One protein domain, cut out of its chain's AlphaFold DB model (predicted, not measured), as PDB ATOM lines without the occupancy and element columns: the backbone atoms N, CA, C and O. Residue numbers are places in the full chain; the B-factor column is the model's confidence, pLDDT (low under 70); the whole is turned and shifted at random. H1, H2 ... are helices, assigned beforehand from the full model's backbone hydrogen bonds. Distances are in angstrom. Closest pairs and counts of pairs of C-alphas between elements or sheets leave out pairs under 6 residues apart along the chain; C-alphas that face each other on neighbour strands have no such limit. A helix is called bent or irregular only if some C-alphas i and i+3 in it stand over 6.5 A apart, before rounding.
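AT A GLANCE: This is residues 2 to 57 of the 58 residues of an uncharacterized protein of bioreactor metagenome (UniProt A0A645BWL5). Two helices, H1 and H2, make a V and form a small body at one end of the domain, while a third helix, H3, sticks out far from them at the end of an arm, residues 43 to 57. Residues 29 to 34, of which 29 and 30 belong to H2, stand free; after H2 the chain turns round and runs back past the two helices before it leads out to H3, and this arm makes the length of the whole. The printed part has 56 residues with three named helices, H1, H2 and H3 in that order, and no named strand; the class is all helix. The whole is only just extended, close to loose, with a radius of gyration of the C-alphas of 15.4 A, and it spans 49 by 20 by 15 A.

IN THESE COORDINATES: H1 covers residues 2 to 14 and measures 17.8 A from first to last C-alpha; it begins with C-alpha 2 at (38.728, 32.767, 34.470). H2 covers residues 18 to 30 and measures 18.6 A, from C-alpha 18 at (48.512, 41.865, 19.812). H3 covers residues 45 to 56, measures 16.4 A and ends with C-alpha 56 at (64.319, 68.187, 20.694). No helix is bent or irregular.

HOW THE PARTS SIT: H1 and H2 touch, with 15 pairs of C-alphas within 8 A. Their closest C-alphas are those of Ala 13 and Ile 21, 4.5 A apart. H2 touches H1 with residues 19 to 24 alone. The two run opposite ways at a steep tilt of 49 degrees, and their centres are 10.1 A apart. H3 touches no helix: it is apart from H1 and also apart from H2, which it follows in the chain. In H2 and H3 every backbone O i to N i+4 pair is within hydrogen-bond range; in H1, 8 of 9 such pairs are.

THE WHOLE: The two C-alphas farthest apart are those of Asn 33 and Lys 57, at 49.2 A, and the first and last printed C-alphas, of Ala 2 and Lys 57, are 49.0 A apart. Without the stretches that stand free, residues 29 to 34 and 43 to 57, the body has 35 residues and spans 25 by 15 by 13 A, with a radius of gyration of 8.4 A. The link from H1 to H2 is tight, with 3 residues; the link from H2 to H3, residues 31 to 44, is long, with 14 residues. The printed part has no cut. The mean pLDDT of the printed part is 96.2, and no printed residue is under 70.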
ATOM      1  N   ALA A   2      38.447  31.806  35.547       84.81
ATOM      2  CA  ALA A   2      38.728  32.767  34.470       84.81
ATOM      3  C   ALA A   2      39.685  33.902  34.885       84.81
ATOM      4  O   ALA A   2      40.581  34.232  34.123       84.81
ATOM      5  N   TRP A   3      39.567  34.420  36.114       89.56
ATOM      6  CA  TRP A   3      40.462  35.453  36.650       89.56
ATOM      7  C   TRP A   3      41.961  35.102  36.590       89.56
ATOM      8  O   TRP A   3      42.761  35.958  36.226       89.56
ATOM      9  N   ASP A   4      42.344  33.858  36.900       95.81
ATOM     10  CA  ASP A   4      43.754  33.436  36.948       95.81
ATOM     11  C   ASP A   4      44.420  33.530  35.564       95.81
ATOM     12  O   ASP A   4      45.497  34.102  35.392       95.81
ATOM     13  N   VAL A   5      43.706  33.069  34.536       95.81
ATOM     14  CA  VAL A   5      44.162  33.142  33.144       95.81
ATOM     15  C   VAL A   5      44.012  34.562  32.600       95.81
ATOM     16  O   VAL A   5      44.970  35.150  32.090       95.81
ATOM     17  N   MET A   6      42.820  35.144  32.731       97.62
ATOM     18  CA  MET A   6      42.485  36.421  32.105       97.62
ATOM     19  C   MET A   6      43.213  37.600  32.739       97.62
ATOM     20  O   MET A   6      43.525  38.548  32.026       97.62
ATOM     21  N   GLY A   7      43.596  37.534  34.018       96.94
ATOM     22  CA  GLY A   7      44.481  38.530  34.627       96.94
ATOM     23  C   GLY A   7      45.852  38.568  33.940       96.94
ATOM     24  O   GLY A   7      46.383  39.636  33.622       96.94
ATOM     25  N   GLY A   8      46.406  37.396  33.615       97.88
ATOM     26  CA  GLY A   8      47.653  37.275  32.863       97.88
ATOM     27  C   GLY A   8      47.543  37.745  31.408       97.88
ATOM     28  O   GLY A   8      48.510  38.315  30.885       97.88
ATOM     29  N   VAL A   9      46.394  37.515  30.767       98.31
ATOM     30  CA  VAL A   9      46.085  37.985  29.405       98.31
ATOM     31  C   VAL A   9      45.914  39.505  29.392       98.31
ATOM     32  O   VAL A   9      46.590  40.174  28.615       98.31
ATOM     33  N   ALA A  10      45.130  40.069  30.314       98.19
ATOM     34  CA  ALA A  10      44.904  41.508  30.443       98.19
ATOM     35  C   ALA A  10      46.220  42.283  30.618       98.19
ATOM     36  O   ALA A  10      46.491  43.253  29.907       98.19
ATOM     37  N   ARG A  11      47.113  41.808  31.497       98.25
ATOM     38  CA  ARG A  11      48.434  42.426  31.692       98.25
ATOM     39  C   ARG A  11      49.291  42.392  30.417       98.25
ATOM     40  O   ARG A  11      50.011  43.347  30.131       98.25
ATOM     41  N   ARG A  12      49.245  41.297  29.647       98.31
ATOM     42  CA  ARG A  12      49.977  41.178  28.370       98.31
ATOM     43  C   ARG A  12      49.370  42.055  27.283       98.31
ATOM     44  O   ARG A  12      50.127  42.639  26.510       98.31
ATOM     45  N   ALA A  13      48.047  42.192  27.263       98.31
ATOM     46  CA  ALA A  13      47.368  43.135  26.392       98.31
ATOM     47  C   ALA A  13      47.886  44.552  26.660       98.31
ATOM     48  O   ALA A  13      48.354  45.203  25.732       98.31
ATOM     49  N   TRP A  14      47.948  44.979  27.928       97.81
ATOM     50  CA  TRP A  14      48.473  46.298  28.307       97.81
ATOM     51  C   TRP A  14      49.964  46.494  27.985       97.81
ATOM     52  O   TRP A  14      50.396  47.593  27.649       97.81
ATOM     53  N   ALA A  15      50.746  45.411  27.983       97.56
ATOM     54  CA  ALA A  15      52.119  45.392  27.471       97.56
ATOM     55  C   ALA A  15      52.209  45.388  25.926       97.56
ATOM     56  O   ALA A  15      53.283  45.156  25.374       97.56
ATOM     57  N   ARG A  16      51.094  45.660  25.232       96.44
ATOM     58  CA  ARG A  16      50.955  45.752  23.771       96.44
ATOM     59  C   ARG A  16      51.160  44.434  23.019       96.44
ATOM     60  O   ARG A  16      51.566  44.444  21.861       96.44
ATOM     61  N   ASN A  17      50.864  43.289  23.638       97.88
ATOM     62  CA  ASN A  17      50.842  42.017  22.916       97.88
ATOM     63  C   ASN A  17      49.564  41.908  22.051       97.88
ATOM     64  O   ASN A  17      48.472  41.887  22.621       97.88
ATOM     65  N   PRO A  18      49.668  41.787  20.711       97.38
ATOM     66  CA  PRO A  18      48.512  41.865  19.812       97.38
ATOM     67  C   PRO A  18      47.498  40.736  20.035       97.38
ATOM     68  O   PRO A  18      46.308  41.005  20.145       97.38
ATOM     69  N   HIS A  19      47.957  39.496  20.213       98.44
ATOM     70  CA  HIS A  19      47.066  38.355  20.457       98.44
ATOM     71  C   HIS A  19      46.349  38.440  21.809       98.44
ATOM     72  O   HIS A  19      45.194  38.045  21.940       98.44
ATOM     73  N   SER A  20      47.010  38.996  22.826       98.44
ATOM     74  CA  SER A  20      46.376  39.230  24.127       98.44
ATOM     75  C   SER A  20      45.334  40.348  24.057       98.44
ATOM     76  O   SER A  20      44.318  40.263  24.747       98.44
ATOM     77  N   ILE A  21      45.560  41.380  23.230       98.50
ATOM     78  CA  ILE A  21      44.570  42.433  22.954       98.50
ATOM     79  C   ILE A  21      43.346  41.826  22.264       98.50
ATOM     80  O   ILE A  21      42.237  42.004  22.758       98.50
ATOM     81  N   GLU A  22      43.551  41.053  21.197       98.50
ATOM     82  CA  GLU A  22      42.491  40.346  20.466       98.50
ATOM     83  C   GLU A  22      41.668  39.437  21.392       98.50
ATOM     84  O   GLU A  22      40.445  39.558  21.463       98.50
ATOM     85  N   THR A  23      42.339  38.610  22.198       98.25
ATOM     86  CA  THR A  23      41.673  37.721  23.165       98.25
ATOM     87  C   THR A  23      40.872  38.513  24.203       98.25
ATOM     88  O   THR A  23      39.767  38.125  24.575       98.25
ATOM     89  N   SER A  24      41.403  39.643  24.681       98.25
ATOM     90  CA  SER A  24      40.708  40.498  25.653       98.25
ATOM     91  C   SER A  24      39.492  41.204  25.034       98.25
ATOM     92  O   SER A  24      38.475  41.358  25.706       98.25
ATOM     93  N   MET A  25      39.563  41.591  23.753       98.19
ATOM     94  CA  MET A  25      38.423  42.130  22.998       98.19
ATOM     95  C   MET A  25      37.303  41.096  22.875       98.19
ATOM     96  O   MET A  25      36.153  41.400  23.189       98.19
ATOM     97  N   GLU A  26      37.636  39.869  22.475       98.25
ATOM     98  CA  GLU A  26      36.672  38.770  22.369       98.25
ATOM     99  C   GLU A  26      36.063  38.415  23.732       98.25
ATOM    100  O   GLU A  26      34.853  38.194  23.838       98.25
ATOM    101  N   TYR A  27      36.874  38.410  24.796       97.56
ATOM    102  CA  TYR A  27      36.389  38.174  26.155       97.56
ATOM    103  C   TYR A  27      35.364  39.232  26.573       97.56
ATOM    104  O   TYR A  27      34.280  38.871  27.036       97.56
ATOM    105  N   ASN A  28      35.668  40.515  26.358       97.50
ATOM    106  CA  ASN A  28      34.746  41.615  26.642       97.50
ATOM    107  C   ASN A  28      33.449  41.499  25.840       97.50
ATOM    108  O   ASN A  28      32.373  41.708  26.392       97.50
ATOM    109  N   GLU A  29      33.537  41.143  24.557       97.94
ATOM    110  CA  GLU A  29      32.373  40.980  23.682       97.94
ATOM    111  C   GLU A  29      31.438  39.866  24.176       97.94
ATOM    112  O   GLU A  29      30.217  40.018  24.144       97.94
ATOM    113  N   ARG A  30      32.002  38.765  24.684       97.31
ATOM    114  CA  ARG A  30      31.237  37.624  25.211       97.31
ATOM    115  C   ARG A  30      30.684  37.838  26.621       97.31
ATOM    116  O   ARG A  30      29.686  37.211  26.960       97.31
ATOM    117  N   HIS A  31      31.291  38.717  27.421       96.06
ATOM    118  CA  HIS A  31      30.963  38.900  28.844       96.06
ATOM    119  C   HIS A  31      30.496  40.323  29.194       96.06
ATOM    120  O   HIS A  31      30.576  40.726  30.351       96.06
ATOM    121  N   LYS A  32      29.960  41.078  28.222       94.56
ATOM    122  CA  LYS A  32      29.598  42.510  28.349       94.56
ATOM    123  C   LYS A  32      28.797  42.898  29.592       94.56
ATOM    124  O   LYS A  32      28.889  44.036  30.039       94.56
ATOM    125  N   ASN A  33      27.973  41.986  30.101       95.88
ATOM    126  CA  ASN A  33      27.057  42.263  31.208       95.88
ATOM    127  C   ASN A  33      27.657  41.947  32.586       95.88
ATOM    128  O   ASN A  33      27.055  42.307  33.594       95.88
ATOM    129  N   THR A  34      28.788  41.241  32.641       94.69
ATOM    130  CA  THR A  34      29.364  40.729  33.894       94.69
ATOM    131  C   THR A  34      30.796  41.185  34.113       94.69
ATOM    132  O   THR A  34      31.146  41.522  35.238       94.69
ATOM    133  N   ASP A  35      31.598  41.244  33.049       94.88
ATOM    134  CA  ASP A  35      33.033  41.488  33.137       94.88
ATOM    135  C   ASP A  35      33.492  42.558  32.146       94.88
ATOM    136  O   ASP A  35      32.865  42.819  31.117       94.88
ATOM    137  N   HIS A  36      34.654  43.146  32.435       96.44
ATOM    138  CA  HIS A  36      35.315  44.055  31.513       96.44
ATOM    139  C   HIS A  36      36.829  44.111  31.752       96.44
ATOM    140  O   HIS A  36      37.290  44.397  32.856       96.44
ATOM    141  N   ILE A  37      37.609  43.883  30.700       97.50
ATOM    142  CA  ILE A  37      39.062  44.054  30.656       97.50
ATOM    143  C   ILE A  37      39.372  45.373  29.951       97.50
ATOM    144  O   ILE A  37      39.007  45.567  28.793       97.50
ATOM    145  N   THR A  38      40.091  46.276  30.613       97.44
ATOM    146  CA  THR A  38      40.541  47.529  29.990       97.44
ATOM    147  C   THR A  38      41.584  47.256  28.903       97.44
ATOM    148  O   THR A  38      42.582  46.573  29.138       97.44
ATOM    149  N   LEU A  39      41.371  47.814  27.710       97.88
ATOM    150  CA  LEU A  39      42.236  47.630  26.542       97.88
ATOM    151  C   LEU A  39      43.102  48.869  26.284       97.88
ATOM    152  O   LEU A  39      42.618  49.991  26.460       97.88
ATOM    153  N   PRO A  40      44.370  48.710  25.861       96.88
ATOM    154  CA  PRO A  40      45.233  49.847  25.566       96.88
ATOM    155  C   PRO A  40      44.845  50.513  24.249       96.88
ATOM    156  O   PRO A  40      44.835  49.887  23.192       96.88
ATOM    157  N   TYR A  41      44.629  51.824  24.301       93.69
ATOM    158  CA  TYR A  41      44.456  52.659  23.117       93.69
ATOM    159  C   TYR A  41      45.842  53.092  22.634       93.69
ATOM    160  O   TYR A  41      46.436  54.049  23.134       93.69
ATOM    161  N   ILE A  42      46.409  52.312  21.715       92.50
ATOM    162  CA  ILE A  42      47.758  52.540  21.193       92.50
ATOM    163  C   ILE A  42      47.727  53.738  20.236       92.50
ATOM    164  O   ILE A  42      47.048  53.711  19.215       92.50
ATOM    165  N   THR A  43      48.471  54.791  20.580       92.12
ATOM    166  CA  THR A  43      48.620  55.983  19.732       92.12
ATOM    167  C   THR A  43      49.500  55.715  18.508       92.12
ATOM    168  O   THR A  43      50.363  54.837  18.533       92.12
ATOM    169  N   ASP A  44      49.329  56.527  17.463       94.44
ATOM    170  CA  ASP A  44      50.175  56.513  16.268       94.44
ATOM    171  C   ASP A  44      51.639  56.851  16.608       94.44
ATOM    172  O   ASP A  44      51.940  57.893  17.202       94.44
ATOM    173  N   ASN A  45      52.559  55.981  16.188       94.44
ATOM    174  CA  ASN A  45      53.998  56.177  16.351       94.44
ATOM    175  C   ASN A  45      54.509  57.398  15.574       94.44
ATOM    176  O   ASN A  45      55.418  58.077  16.048       94.44
ATOM    177  N   ASN A  46      53.915  57.733  14.425       96.81
ATOM    178  CA  ASN A  46      54.324  58.906  13.648       96.81
ATOM    179  C   ASN A  46      54.041  60.206  14.401       96.81
ATOM    180  O   ASN A  46      54.827  61.152  14.319       96.81
ATOM    181  N   LEU A  47      52.932  60.261  15.145       96.00
ATOM    182  CA  LEU A  47      52.619  61.398  16.004       96.00
ATOM    183  C   LEU A  47      53.671  61.544  17.107       96.00
ATOM    184  O   LEU A  47      54.174  62.648  17.312       96.00
ATOM    185  N   ILE A  48      54.039  60.438  17.764       95.25
ATOM    186  CA  ILE A  48      55.084  60.439  18.798       95.25
ATOM    187  C   ILE A  48      56.393  60.989  18.220       95.25
ATOM    188  O   ILE A  48      56.931  61.953  18.762       95.25
ATOM    189  N   SER A  49      56.875  60.433  17.104       96.19
ATOM    190  CA  SER A  49      58.138  60.855  16.484       96.19
ATOM    191  C   SER A  49      58.135  62.342  16.129       96.19
ATOM    192  O   SER A  49      59.064  63.060  16.492       96.19
ATOM    193  N   LYS A  50      57.056  62.841  15.511       96.69
ATOM    194  CA  LYS A  50      56.910  64.266  15.164       96.69
ATOM    195  C   LYS A  50      56.973  65.177  16.389       96.69
ATOM    196  O   LYS A  50      57.614  66.224  16.341       96.69
ATOM    197  N   VAL A  51      56.295  64.802  17.476       96.50
ATOM    198  CA  VAL A  51      56.276  65.593  18.717       96.50
ATOM    199  C   VAL A  51      57.656  65.604  19.368       96.50
ATOM    200  O   VAL A  51      58.141  66.671  19.736       96.50
ATOM    201  N   VAL A  52      58.308  64.444  19.462       96.38
ATOM    202  CA  VAL A  52      59.652  64.323  20.042       96.38
ATOM    203  C   VAL A  52      60.664  65.136  19.237       96.38
ATOM    204  O   VAL A  52      61.392  65.939  19.813       96.38
ATOM    205  N   GLU A  53      60.669  65.008  17.910       96.75
ATOM    206  CA  GLU A  53      61.545  65.804  17.046       96.75
ATOM    207  C   GLU A  53      61.324  67.306  17.213       96.75
ATOM    208  O   GLU A  53      62.294  68.054  17.297       96.75
ATOM    209  N   LYS A  54      60.063  67.753  17.276       96.75
ATOM    210  CA  LYS A  54      59.724  69.168  17.467       96.75
ATOM    211  C   LYS A  54      60.257  69.714  18.792       96.75
ATOM    212  O   LYS A  54      60.674  70.861  18.836       96.75
ATOM    213  N   VAL A  55      60.207  68.922  19.863       96.44
ATOM    214  CA  VAL A  55      60.675  69.340  21.196       96.44
ATOM    215  C   VAL A  55      62.203  69.308  21.296       96.44
ATOM    216  O   VAL A  55      62.783  70.145  21.984       96.44
ATOM    217  N   LEU A  56      62.863  68.360  20.623       95.69
ATOM    218  CA  LEU A  56      64.319  68.187  20.694       95.69
ATOM    219  C   LEU A  56      65.103  69.052  19.695       95.69
ATOM    220  O   LEU A  56      66.267  69.357  19.958       95.69
ATOM    221  N   LYS A  57      64.502  69.461  18.571       82.19
ATOM    222  CA  LYS A  57      65.078  70.457  17.653       82.19
ATOM    223  C   LYS A  57      64.998  71.841  18.313       82.19
ATOM    224  O   LYS A  57      63.974  72.512  18.212       82.19
TER     225      LYS A  57